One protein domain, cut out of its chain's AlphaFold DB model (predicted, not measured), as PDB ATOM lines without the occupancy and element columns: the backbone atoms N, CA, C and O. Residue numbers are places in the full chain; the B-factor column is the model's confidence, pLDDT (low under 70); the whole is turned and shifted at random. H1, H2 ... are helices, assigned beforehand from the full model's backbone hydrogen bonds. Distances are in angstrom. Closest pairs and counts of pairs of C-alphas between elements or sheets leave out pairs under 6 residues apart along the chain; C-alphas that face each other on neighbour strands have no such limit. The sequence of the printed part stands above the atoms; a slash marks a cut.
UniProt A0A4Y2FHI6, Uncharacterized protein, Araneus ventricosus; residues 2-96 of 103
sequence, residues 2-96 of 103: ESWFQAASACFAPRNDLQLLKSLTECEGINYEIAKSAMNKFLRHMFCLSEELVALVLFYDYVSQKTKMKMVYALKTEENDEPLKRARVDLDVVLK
ATOM      1  N   GLU A   2     285.475 198.366 189.774       58.22
ATOM      2  CA  GLU A   2     285.246 199.754 190.243       58.22
ATOM      3  C   GLU A   2     284.323 199.898 191.464       58.22
ATOM      4  O   GLU A   2     284.616 200.683 192.363       58.22
ATOM      5  N   SER A   3     283.242 199.118 191.539       53.34
ATOM      6  CA  SER A   3     282.216 199.245 192.585       53.34
ATOM      7  C   SER A   3     282.760 199.019 194.002       53.34
ATOM      8  O   SER A   3     282.287 199.640 194.948       53.34
ATOM      9  N   TRP A   4     283.779 198.160 194.146       50.00
ATOM     10  CA  TRP A   4     284.410 197.853 195.434       50.00
ATOM     11  C   TRP A   4     285.305 198.996 195.926       50.00
ATOM     12  O   TRP A   4     285.294 199.329 197.107       50.00
ATOM     13  N   PHE A   5     286.037 199.653 195.021       58.06
ATOM     14  CA  PHE A   5     286.879 200.805 195.364       58.06
ATOM     15  C   PHE A   5     286.057 202.050 195.715       58.06
ATOM     16  O   PHE A   5     286.493 202.879 196.507       58.06
ATOM     17  N   GLN A   6     284.849 202.166 195.161       63.69
ATOM     18  CA  GLN A   6     283.933 203.277 195.430       63.69
ATOM     19  C   GLN A   6     283.038 203.046 196.656       63.69
ATOM     20  O   GLN A   6     282.329 203.964 197.061       63.69
ATOM     21  N   ALA A   7     283.077 201.858 197.269       58.84
ATOM     22  CA  ALA A   7     282.192 201.481 198.373       58.84
ATOM     23  C   ALA A   7     282.350 202.369 199.622       58.84
ATOM     24  O   ALA A   7     281.386 202.583 200.350       58.84
ATOM     25  N   ALA A   8     283.545 202.921 199.855       61.03
ATOM     26  CA  ALA A   8     283.799 203.837 200.970       61.03
ATOM     27  C   ALA A   8     283.277 205.264 200.720       61.03
ATOM     28  O   ALA A   8     283.198 206.067 201.648       61.03
ATOM     29  N   SER A   9     282.935 205.605 199.475       67.56
ATOM     30  CA  SER A   9     282.469 206.941 199.133       67.56
ATOM     31  C   SER A   9     280.952 207.015 199.256       67.56
ATOM     32  O   SER A   9     280.221 206.522 198.393       67.56
ATOM     33  N   ALA A  10     280.480 207.712 200.293       64.94
ATOM     34  CA  ALA A  10     279.055 207.919 200.567       64.94
ATOM     35  C   ALA A  10     278.276 208.447 199.346       64.94
ATOM     36  O   ALA A  10     277.131 208.069 199.140       64.94
ATOM     37  N   CYS A  11     278.913 209.239 198.479       65.12
ATOM     38  CA  CYS A  11     278.287 209.791 197.273       65.12
ATOM     39  C   CYS A  11     277.967 208.744 196.187       65.12
ATOM     40  O   CYS A  11     277.092 208.968 195.354       65.12
ATOM     41  N   PHE A  12     278.675 207.611 196.166       71.06
ATOM     42  CA  PHE A  12     278.436 206.527 195.206       71.06
ATOM     43  C   PHE A  12     277.543 205.436 195.771       71.06
ATOM     44  O   PHE A  12     276.937 204.698 194.992       71.06
ATOM     45  N   ALA A  13     277.469 205.336 197.099       74.62
ATOM     46  CA  ALA A  13     276.723 204.296 197.782       74.62
ATOM     47  C   ALA A  13     275.271 204.186 197.272       74.62
ATOM     48  O   ALA A  13     274.921 203.097 196.831       74.62
ATOM     49  N   PRO A  14     274.466 205.268 197.131       74.00
ATOM     50  CA  PRO A  14     273.080 205.137 196.666       74.00
ATOM     51  C   PRO A  14     272.961 204.542 195.255       74.00
ATOM     52  O   PRO A  14     272.101 203.704 194.984       74.00
ATOM     53  N   ARG A  15     273.837 204.962 194.331       77.38
ATOM     54  CA  ARG A  15     273.842 204.468 192.946       77.38
ATOM     55  C   ARG A  15     274.324 203.022 192.874       77.38
ATOM     56  O   ARG A  15     273.730 202.226 192.149       77.38
ATOM     57  N   ASN A  16     275.407 202.707 193.579       78.56
ATOM     58  CA  ASN A  16     276.015 201.382 193.570       78.56
ATOM     59  C   ASN A  16     275.107 200.359 194.258       78.56
ATOM     60  O   ASN A  16     274.940 199.267 193.725       78.56
ATOM     61  N   ASP A  17     274.457 200.738 195.359       78.50
ATOM     62  CA  ASP A  17     273.467 199.916 196.055       78.50
ATOM     63  C   ASP A  17     272.268 199.628 195.143       78.50
ATOM     64  O   ASP A  17     271.877 198.472 194.975       78.50
ATOM     65  N   LEU A  18     271.732 200.651 194.460       79.00
ATOM     66  CA  LEU A  18     270.631 200.468 193.509       79.00
ATOM     67  C   LEU A  18     271.027 199.563 192.331       79.00
ATOM     68  O   LEU A  18     270.232 198.734 191.889       79.00
ATOM     69  N   GLN A  19     272.245 199.714 191.807       83.00
ATOM     70  CA  GLN A  19     272.748 198.872 190.723       83.00
ATOM     71  C   GLN A  19     272.954 197.423 191.183       83.00
ATOM     72  O   GLN A  19     272.580 196.502 190.462       83.00
ATOM     73  N   LEU A  20     273.488 197.218 192.389       83.31
ATOM     74  CA  LEU A  20     273.664 195.897 192.984       83.31
ATOM     75  C   LEU A  20     272.320 195.186 193.177       83.31
ATOM     76  O   LEU A  20     272.209 194.012 192.831       83.31
ATOM     77  N   LEU A  21     271.294 195.889 193.668       82.75
ATOM     78  CA  LEU A  21     269.948 195.329 193.802       82.75
ATOM     79  C   LEU A  21     269.390 194.857 192.454       82.75
ATOM     80  O   LEU A  21     268.876 193.747 192.375       82.75
ATOM     81  N   LYS A  22     269.558 195.651 191.389       83.94
ATOM     82  CA  LYS A  22     269.129 195.273 190.032       83.94
ATOM     83  C   LYS A  22     269.847 194.023 189.525       83.94
ATOM     84  O   LYS A  22     269.199 193.109 189.028       83.94
ATOM     85  N   SER A  23     271.164 193.944 189.707       85.75
ATOM     86  CA  SER A  23     271.936 192.757 189.321       85.75
ATOM     87  C   SER A  23     271.568 191.515 190.140       85.75
ATOM     88  O   SER A  23     271.587 190.406 189.615       85.75
ATOM     89  N   LEU A  24     271.208 191.672 191.417       85.31
ATOM     90  CA  LEU A  24     270.734 190.554 192.234       85.31
ATOM     91  C   LEU A  24     269.376 190.025 191.754       85.31
ATOM     92  O   LEU A  24     269.189 188.814 191.752       85.31
ATOM     93  N   THR A  25     268.482 190.893 191.273       84.19
ATOM     94  CA  THR A  25     267.225 190.477 190.628       84.19
ATOM     95  C   THR A  25     267.472 189.679 189.354       84.19
ATOM     96  O   THR A  25     266.846 188.648 189.142       84.19
ATOM     97  N   GLU A  26     268.422 190.094 188.516       86.25
ATOM     98  CA  GLU A  26     268.809 189.313 187.332       86.25
ATOM     99  C   GLU A  26     269.350 187.923 187.725       86.25
ATOM    100  O   GLU A  26     269.066 186.924 187.063       86.25
ATOM    101  N   CYS A  27     270.065 187.838 188.853       85.38
ATOM    102  CA  CYS A  27     270.551 186.581 189.421       85.38
ATOM    103  C   CYS A  27     269.450 185.665 189.978       85.38
ATOM    104  O   CYS A  27     269.714 184.471 190.129       85.38
ATOM    105  N   GLU A  28     268.233 186.149 190.255       85.88
ATOM    106  CA  GLU A  28     267.128 185.281 190.699       85.88
ATOM    107  C   GLU A  28     266.790 184.214 189.653       85.88
ATOM    108  O   GLU A  28     266.486 183.076 190.013       85.88
ATOM    109  N   GLY A  29     266.921 184.547 188.362       83.62
ATOM    110  CA  GLY A  29     266.729 183.606 187.256       83.62
ATOM    111  C   GLY A  29     267.817 182.529 187.147       83.62
ATOM    112  O   GLY A  29     267.617 181.532 186.458       83.62
ATOM    113  N   ILE A  30     268.955 182.712 187.827       90.19
ATOM    114  CA  ILE A  30     270.085 181.771 187.845       90.19
ATOM    115  C   ILE A  30     270.066 180.948 189.136       90.19
ATOM    116  O   ILE A  30     270.170 179.723 189.102       90.19
ATOM    117  N   ASN A  31     269.949 181.616 190.286       90.06
ATOM    118  CA  ASN A  31     269.846 180.976 191.590       90.06
ATOM    119  C   ASN A  31     269.047 181.852 192.562       90.06
ATOM    120  O   ASN A  31     269.588 182.733 193.237       90.06
ATOM    121  N   TYR A  32     267.757 181.545 192.649       89.38
ATOM    122  CA  TYR A  32     266.798 182.244 193.495       89.38
ATOM    123  C   TYR A  32     267.226 182.332 194.966       89.38
ATOM    124  O   TYR A  32     267.186 183.406 195.560       89.38
ATOM    125  N   GLU A  33     267.681 181.225 195.556       90.62
ATOM    126  CA  GLU A  33     268.006 181.169 196.987       90.62
ATOM    127  C   GLU A  33     269.211 182.042 197.344       90.62
ATOM    128  O   GLU A  33     269.208 182.744 198.363       90.62
ATOM    129  N   ILE A  34     270.234 182.048 196.484       89.44
ATOM    130  CA  ILE A  34     271.420 182.891 196.667       89.44
ATOM    131  C   ILE A  34     271.055 184.362 196.474       89.44
ATOM    132  O   ILE A  34     271.417 185.187 197.316       89.44
ATOM    133  N   ALA A  35     270.325 184.687 195.405       87.25
ATOM    134  CA  ALA A  35     269.899 186.051 195.112       87.25
ATOM    135  C   ALA A  35     269.068 186.625 196.267       87.25
ATOM    136  O   ALA A  35     269.440 187.639 196.860       87.25
ATOM    137  N   LYS A  36     268.025 185.908 196.692       86.12
ATOM    138  CA  LYS A  36     267.150 186.316 197.793       86.12
ATOM    139  C   LYS A  36     267.892 186.455 199.120       86.12
ATOM    140  O   LYS A  36     267.663 187.414 199.862       86.12
ATOM    141  N   SER A  37     268.806 185.535 199.431       86.94
ATOM    142  CA  SER A  37     269.622 185.617 200.650       86.94
ATOM    143  C   SER A  37     270.554 186.832 200.635       86.94
ATOM    144  O   SER A  37     270.637 187.558 201.630       86.94
ATOM    145  N   ALA A  38     271.215 187.096 199.503       86.44
ATOM    146  CA  ALA A  38     272.075 188.262 199.335       86.44
ATOM    147  C   ALA A  38     271.275 189.567 199.454       86.44
ATOM    148  O   ALA A  38     271.651 190.454 200.219       86.44
ATOM    149  N   MET A  39     270.133 189.662 198.775       82.56
ATOM    150  CA  MET A  39     269.275 190.848 198.801       82.56
ATOM    151  C   MET A  39     268.776 191.162 200.209       82.56
ATOM    152  O   MET A  39     268.925 192.289 200.680       82.56
ATOM    153  N   ASN A  40     268.269 190.159 200.933       80.69
ATOM    154  CA  ASN A  40     267.832 190.327 202.320       80.69
ATOM    155  C   ASN A  40     268.956 190.824 203.236       80.69
ATOM    156  O   ASN A  40     268.711 191.604 204.162       80.69
ATOM    157  N   LYS A  41     270.195 190.380 202.994       83.00
ATOM    158  CA  LYS A  41     271.360 190.844 203.744       83.00
ATOM    159  C   LYS A  41     271.675 192.304 203.417       83.00
ATOM    160  O   LYS A  41     271.826 193.094 204.346       83.00
ATOM    161  N   PHE A  42     271.717 192.678 202.141       77.38
ATOM    162  CA  PHE A  42     272.026 194.046 201.715       77.38
ATOM    163  C   PHE A  42     270.963 195.060 202.140       77.38
ATOM    164  O   PHE A  42     271.313 196.099 202.690       77.38
ATOM    165  N   LEU A  43     269.676 194.732 202.016       73.62
ATOM    166  CA  LEU A  43     268.583 195.618 202.433       73.62
ATOM    167  C   LEU A  43     268.640 195.989 203.917       73.62
ATOM    168  O   LEU A  43     268.356 197.123 204.291       73.62
ATOM    169  N   ARG A  44     269.062 195.056 204.778       67.75
ATOM    170  CA  ARG A  44     269.245 195.323 206.216       67.75
ATOM    171  C   ARG A  44     270.430 196.244 206.512       67.75
ATOM    172  O   ARG A  44     270.469 196.846 207.583       67.75
ATOM    173  N   HIS A  45     271.385 196.342 205.591       68.62
ATOM    174  CA  HIS A  45     272.600 197.143 205.731       68.62
ATOM    175  C   HIS A  45     272.585 198.437 204.900       68.62
ATOM    176  O   HIS A  45     273.450 199.286 205.099       68.62
ATOM    177  N   MET A  46     271.584 198.639 204.039       63.81
ATOM    178  CA  MET A  46     271.400 199.854 203.247       63.81
ATOM    179  C   MET A  46     270.893 201.015 204.112       63.81
ATOM    180  O   MET A  46     269.705 201.321 204.187       63.81
ATOM    181  N   PHE A  47     271.825 201.668 204.799       58.16
ATOM    182  CA  PHE A  47     271.610 202.984 205.405       58.16
ATOM    183  C   PHE A  47     271.645 204.109 204.356       58.16
ATOM    184  O   PHE A  47     271.061 205.160 204.583       58.16
ATOM    185  N   CYS A  48     272.285 203.873 203.205       57.56
ATOM    186  CA  CYS A  48     272.676 204.892 202.227       57.56
ATOM    187  C   CYS A  48     271.564 205.383 201.288       57.56
ATOM    188  O   CYS A  48     271.795 206.277 200.484       57.56
ATOM    189  N   LEU A  49     270.370 204.802 201.384       59.31
ATOM    190  CA  LEU A  49     269.193 205.155 200.585       59.31
ATOM    191  C   LEU A  49     268.150 205.931 201.411       59.31
ATOM    192  O   LEU A  49     266.955 205.842 201.140       59.31
ATOM    193  N   SER A  50     268.593 206.668 202.438       66.56
ATOM    194  CA  SER A  50     267.780 207.735 203.035       66.56
ATOM    195  C   SER A  50     267.774 208.963 202.123       66.56
ATOM    196  O   SER A  50     268.742 209.208 201.398       66.56
ATOM    197  N   GLU A  51     266.696 209.744 202.177       64.94
ATOM    198  CA  GLU A  51     266.538 211.002 201.428       64.94
ATOM    199  C   GLU A  51     267.762 211.927 201.603       64.94
ATOM    200  O   GLU A  51     268.242 212.532 200.644       64.94
ATOM    201  N   GLU A  52     268.364 211.941 202.798       63.56
ATOM    202  CA  GLU A  52     269.550 212.742 203.139       63.56
ATOM    203  C   GLU A  52     270.782 212.354 202.307       63.56
ATOM    204  O   GLU A  52     271.525 213.209 201.823       63.56
ATOM    205  N   LEU A  53     271.008 211.051 202.125       65.69
ATOM    206  CA  LEU A  53     272.174 210.528 201.412       65.69
ATOM    207  C   LEU A  53     271.951 210.530 199.897       65.69
ATOM    208  O   LEU A  53     272.904 210.701 199.134       65.69
ATOM    209  N   VAL A  54     270.695 210.440 199.450       70.94
ATOM    210  CA  VAL A  54     270.335 210.625 198.040       70.94
ATOM    211  C   VAL A  54     270.481 212.094 197.623       70.94
ATOM    212  O   VAL A  54     270.935 212.357 196.510       70.94
ATOM    213  N   ALA A  55     270.224 213.063 198.506       74.94
ATOM    214  CA  ALA A  55     270.455 214.480 198.212       74.94
ATOM    215  C   ALA A  55     271.938 214.804 197.928       74.94
ATOM    216  O   ALA A  55     272.234 215.645 197.076       74.94
ATOM    217  N   LEU A  56     272.888 214.088 198.549       74.81
ATOM    218  CA  LEU A  56     274.328 214.258 198.284       74.81
ATOM    219  C   LEU A  56     274.708 213.972 196.821       74.81
ATOM    220  O   LEU A  56     275.689 214.515 196.311       74.81
ATOM    221  N   VAL A  57     273.903 213.179 196.110       75.44
ATOM    222  CA  VAL A  57     274.091 212.868 194.685       75.44
ATOM    223  C   VAL A  57     273.934 214.117 193.797       75.44
ATOM    224  O   VAL A  57     274.480 214.159 192.690       75.44
ATOM    225  N   LEU A  58     273.265 215.179 194.267       79.81
ATOM    226  CA  LEU A  58     273.157 216.453 193.538       79.81
ATOM    227  C   LEU A  58     274.526 217.097 193.278       79.81
ATOM    228  O   LEU A  58     274.755 217.678 192.212       79.81
ATOM    229  N   PHE A  59     275.471 216.930 194.201       79.75
ATOM    230  CA  PHE A  59     276.822 217.482 194.087       79.75
ATOM    231  C   PHE A  59     277.759 216.611 193.245       79.75
ATOM    232  O   PHE A  59     278.933 216.930 193.102       79.75
ATOM    233  N   TYR A  60     277.257 215.518 192.661       74.06
ATOM    234  CA  TYR A  60     278.105 214.498 192.062       74.06
ATOM    235  C   TYR A  60     278.194 214.583 190.532       74.06
ATOM    236  O   TYR A  60     277.175 214.560 189.845       74.06
ATOM    237  N   ASP A  61     279.399 214.664 189.967       78.38
ATOM    238  CA  ASP A  61     279.599 214.959 188.536       78.38
ATOM    239  C   ASP A  61     279.187 213.833 187.578       78.38
ATOM    240  O   ASP A  61     278.839 214.095 186.429       78.38
ATOM    241  N   TYR A  62     279.144 212.581 188.041       72.50
ATOM    242  CA  TYR A  62     278.735 211.453 187.191       72.50
ATOM    243  C   TYR A  62     277.215 211.257 187.122       72.50
ATOM    244  O   TYR A  62     276.741 210.369 186.408       72.50
ATOM    245  N   VAL A  63     276.423 212.051 187.848       78.50
ATOM    246  CA  VAL A  63     274.974 212.086 187.633       78.50
ATOM    247  C   VAL A  63     274.656 213.163 186.615       78.50
ATOM    248  O   VAL A  63     275.008 214.329 186.786       78.50
ATOM    249  N   SER A  64     273.964 212.769 185.544       85.00
ATOM    250  CA  SER A  64     273.609 213.697 184.474       85.00
ATOM    251  C   SER A  64     272.852 214.908 185.024       85.00
ATOM    252  O   SER A  64     271.999 214.764 185.907       85.00
ATOM    253  N   GLN A  65     273.100 216.095 184.461       85.06
ATOM    254  CA  GLN A  65     272.356 217.297 184.846       85.06
ATOM    255  C   GLN A  65     270.840 217.091 184.737       85.06
ATOM    256  O   GLN A  65     270.097 217.548 185.597       85.06
ATOM    257  N   LYS A  66     270.373 216.328 183.741       86.31
ATOM    258  CA  LYS A  66     268.955 215.973 183.593       86.31
ATOM    259  C   LYS A  66     268.411 215.234 184.820       86.31
ATOM    260  O   LYS A  66     267.317 215.544 185.278       86.31
ATOM    261  N   THR A  67     269.158 214.271 185.356       82.19
ATOM    262  CA  THR A  67     268.772 213.548 186.576       82.19
ATOM    263  C   THR A  67     268.796 214.473 187.789       82.19
ATOM    264  O   THR A  67     267.835 214.470 188.549       82.19
ATOM    265  N   LYS A  68     269.818 215.327 187.927       85.06
ATOM    266  CA  LYS A  68     269.885 216.322 189.011       85.06
ATOM    267  C   LYS A  68     268.702 217.293 188.982       85.06
ATOM    268  O   LYS A  68     268.108 217.568 190.013       85.06
ATOM    269  N   MET A  69     268.305 217.760 187.798       86.94
ATOM    270  CA  MET A  69     267.143 218.640 187.645       86.94
ATOM    271  C   MET A  69     265.838 217.949 188.054       86.94
ATOM    272  O   MET A  69     264.999 218.579 188.691       86.94
ATOM    273  N   LYS A  70     265.677 216.652 187.756       85.69
ATOM    274  CA  LYS A  70     264.528 215.865 188.237       85.69
ATOM    275  C   LYS A  70     264.511 215.732 189.758       85.69
ATOM    276  O   LYS A  70     263.456 215.876 190.354       85.69
ATOM    277  N   MET A  71     265.673 215.500 190.364       84.12
ATOM    278  CA  MET A  71     265.841 215.429 191.818       84.12
ATOM    279  C   MET A  71     265.465 216.758 192.489       84.12
ATOM    280  O   MET A  71     264.681 216.779 193.427       84.12
ATOM    281  N   VAL A  72     265.944 217.889 191.960       83.94
ATOM    282  CA  VAL A  72     265.574 219.227 192.465       83.94
ATOM    283  C   VAL A  72     264.085 219.520 192.275       83.94
ATOM    284  O   VAL A  72     263.485 220.189 193.109       83.94
ATOM    285  N   TYR A  73     263.484 219.054 191.179       84.44
ATOM    286  CA  TYR A  73     262.047 219.197 190.966       84.44
ATOM    287  C   TYR A  73     261.247 218.392 191.999       84.44
ATOM    288  O   TYR A  73     260.348 218.955 192.613       84.44
ATOM    289  N   ALA A  74     261.614 217.129 192.249       80.50
ATOM    290  CA  ALA A  74     260.981 216.291 193.271       80.50
ATOM    291  C   ALA A  74     261.002 216.968 194.656       80.50
ATOM    292  O   ALA A  74     259.935 217.193 195.221       80.50
ATOM    293  N   LEU A  75     262.168 217.477 195.092       76.81
ATOM    294  CA  LEU A  75     262.311 218.239 196.351       76.81
ATOM    295  C   LEU A  75     261.367 219.439 196.471       76.81
ATOM    296  O   LEU A  75     260.973 219.812 197.568       76.81
ATOM    297  N   LYS A  76     261.063 220.111 195.359       77.81
ATOM    298  CA  LYS A  76     260.198 221.300 195.357       77.81
ATOM    299  C   LYS A  76     258.711 220.962 195.349       77.81
ATOM    300  O   LYS A  76     257.904 221.865 195.531       77.81
ATOM    301  N   THR A  77     258.358 219.715 195.046       70.56
ATOM    302  CA  THR A  77     256.961 219.295 194.884       70.56
ATOM    303  C   THR A  77     256.423 218.627 196.154       70.56
ATOM    304  O   THR A  77     255.226 218.698 196.413       70.56
ATOM    305  N   GLU A  78     257.303 218.029 196.958       64.38
ATOM    306  CA  GLU A  78     256.999 217.406 198.251       64.38
ATOM    307  C   GLU A  78     257.196 218.433 199.391       64.38
ATOM    308  O   GLU A  78     258.209 218.440 200.085       64.38
ATOM    309  N   GLU A  79     256.245 219.355 199.577       56.50
ATOM    310  CA  GLU A  79     256.203 220.224 200.768       56.50
ATOM    311  C   GLU A  79     255.687 219.392 201.959       56.50
ATOM    312  O   GLU A  79     254.482 219.285 202.191       56.50
ATOM    313  N   ASN A  80     256.590 218.726 202.683       60.88
ATOM    314  CA  ASN A  80     256.247 217.944 203.870       60.88
ATOM    315  C   ASN A  80     257.209 218.269 205.025       60.88
ATOM    316  O   ASN A  80     258.405 218.014 204.932       60.88
ATOM    317  N   ASP A  81     256.672 218.809 206.124       59.19
ATOM    318  CA  ASP A  81     257.408 219.093 207.370       59.19
ATOM    319  C   ASP A  81     257.698 217.822 208.198       59.19
ATOM    320  O   ASP A  81     258.265 217.893 209.295       59.19
ATOM    321  N   GLU A  82     257.293 216.639 207.725       63.19
ATOM    322  CA  GLU A  82     257.645 215.396 208.398       63.19
ATOM    323  C   GLU A  82     259.157 215.130 208.339       63.19
ATOM    324  O   GLU A  82     259.786 215.269 207.289       63.19
ATOM    325  N   PRO A  83     259.761 214.684 209.456       59.22
ATOM    326  CA  PRO A  83     261.172 214.339 209.478       59.22
ATOM    327  C   PRO A  83     261.455 213.225 208.470       59.22
ATOM    328  O   PRO A  83     260.745 212.215 208.463       59.22
ATOM    329  N   LEU A  84     262.508 213.419 207.671       59.38
ATOM    330  CA  LEU A  84     262.956 212.508 206.616       59.38
ATOM    331  C   LEU A  84     262.975 211.073 207.154       59.38
ATOM    332  O   LEU A  84     263.678 210.737 208.115       59.38
ATOM    333  N   LYS A  85     262.109 210.223 206.598       57.47
ATOM    334  CA  LYS A  85     261.881 208.877 207.132       57.47
ATOM    335  C   LYS A  85     262.904 207.941 206.516       57.47
ATOM    336  O   LYS A  85     263.139 207.930 205.311       57.47
ATOM    337  N   ARG A  86     263.474 207.053 207.334       56.56
ATOM    338  CA  ARG A  86     264.250 205.928 206.804       56.56
ATOM    339  C   ARG A  86     263.349 205.127 205.864       56.56
ATOM    340  O   ARG A  86     262.358 204.553 206.323       56.56
ATOM    341  N   ALA A  87     263.695 205.074 204.579       57.31
ATOM    342  CA  ALA A  87     262.909 204.343 203.599       57.31
ATOM    343  C   ALA A  87     262.757 202.880 204.052       57.31
ATOM    344  O   ALA A  87     263.737 202.147 204.207       57.31
ATOM    345  N   ARG A  88     261.516 202.440 204.294       56.09
ATOM    346  CA  ARG A  88     261.199 201.009 204.322       56.09
ATOM    347  C   ARG A  88     261.147 200.564 202.869       56.09
ATOM    348  O   ARG A  88     260.172 200.798 202.166       56.09
ATOM    349  N   VAL A  89     262.265 200.019 202.417       61.25
ATOM    350  CA  VAL A  89     262.512 199.646 201.027       61.25
ATOM    351  C   VAL A  89     261.807 198.317 200.751       61.25
ATOM    352  O   VAL A  89     262.316 197.259 201.115       61.25
ATOM    353  N   ASP A  90     260.620 198.381 200.145       67.38
ATOM    354  CA  ASP A  90     260.019 197.226 199.474       67.38
ATOM    355  C   ASP A  90     260.782 196.968 198.166       67.38
ATOM    356  O   ASP A  90     261.055 197.878 197.378       67.38
ATOM    357  N   LEU A  91     261.169 195.717 197.974       65.00
ATOM    358  CA  LEU A  91     262.099 195.265 196.958       65.00
ATOM    359  C   LEU A  91     261.502 195.437 195.555       65.00
ATOM    360  O   LEU A  91     262.136 196.022 194.676       65.00
ATOM    361  N   ASP A  92     260.239 195.046 195.385       67.50
ATOM    362  CA  ASP A  92     259.512 195.181 194.119       67.50
ATOM    363  C   ASP A  92     259.275 196.646 193.730       67.50
ATOM    364  O   ASP A  92     259.139 196.983 192.548       67.50
ATOM    365  N   VAL A  93     259.237 197.531 194.727       68.31
ATOM    366  CA  VAL A  93     259.079 198.974 194.537       68.31
ATOM    367  C   VAL A  93     260.411 199.603 194.136       68.31
ATOM    368  O   VAL A  93     260.466 200.404 193.208       68.31
ATOM    369  N   VAL A  94     261.505 199.221 194.788       69.06
ATOM    370  CA  VAL A  94     262.826 199.833 194.586       69.06
ATOM    371  C   VAL A  94     263.475 199.457 193.270       69.06
ATOM    372  O   VAL A  94     264.127 200.297 192.653       69.06
ATOM    373  N   LEU A  95     263.223 198.251 192.769       69.44
ATOM    374  CA  LEU A  95     263.706 197.836 191.451       69.44
ATOM    375  C   LEU A  95     263.107 198.662 190.306       69.44
ATOM    376  O   LEU A  95     263.754 198.848 189.273       69.44
ATOM    377  N   LYS A  96     261.900 199.203 190.508       76.75
ATOM    378  CA  LYS A  96     261.201 200.063 189.543       76.75
ATOM    379  C   LYS A  96     261.589 201.535 189.666       76.75
ATOM    380  O   LYS A  96     261.281 202.313 188.765       76.75
TER     381      LYS A  96
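What this domain is: This is residues 2 to 96 of the 103 residues of an uncharacterized protein of Araneus ventricosus (UniProt A0A4Y2FHI6). Two helical hairpins, H2 with H3 and H4 with H5, follow one another along the longest axis as two loosely joined lobes, with the first residues of H2 near H4. The short H1 and H6 lie on opposite sides of H2, and a long link folds back from H5 to H6, residues 76 to 83 sticking out. The printed part has 95 residues with six named helices, H1 to H6 in order, and no named strand; the class is all helix. It is only just compact, close to loose, with a radius of gyration of the C-alphas of 14.6 A and spans of 41 by 30 by 22 A.

Where its parts are: Find C-alpha 2 at (285.246, 199.754, 190.243), where H1, residues 2 to 5, begins. H2, residues 13 to 28, runs 22.4 A; H3, residues 32 to 45, runs 20.1 A. Next come H4, residues 51 to 59, and H5, residues 65 to 77, 18.5 A long. H6, residues 91 to 94, ends at C-alpha 94, (262.826, 199.833, 194.586).

How they stand to each other: Look at Glu 28 and Ala 35, the closest C-alphas of the hairpin H2 and H3, 5.3 A apart; these helices touch at a shallow tilt of 18 degrees, opposite ways. H4 and H5, also a hairpin, touch at a steep tilt of 40 degrees, closest at C-alphas 58 and 68, 5.6 A. H2 is close to but not clearly touching H1, H4 and H6; its closest C-alphas are Asn 16 to Ser 3, 6.6 A, Pro 14 to Val 54, 6.3 A, and Leu 18 to Val 94, 7.9 A. H3 and H5 are apart. Every O i to N i+4 pair is within hydrogen-bond range in H2 and H5, against 8 of 10 in H3 and 1 of 5 in H4, where 5 of 6 O i to N i+3 pairs are; H1 and H6 are too short for an i+4 pair.

The domain as a whole: The C-alphas of Ile 30 and Asp 81, the two farthest apart, are 44.0 A apart. The printed part has no cut, and the link H5 to H6, 13 residues, is long. Look for pLDDT under 70 in residues 2 to 11, 44 to 53 and 78 to 95.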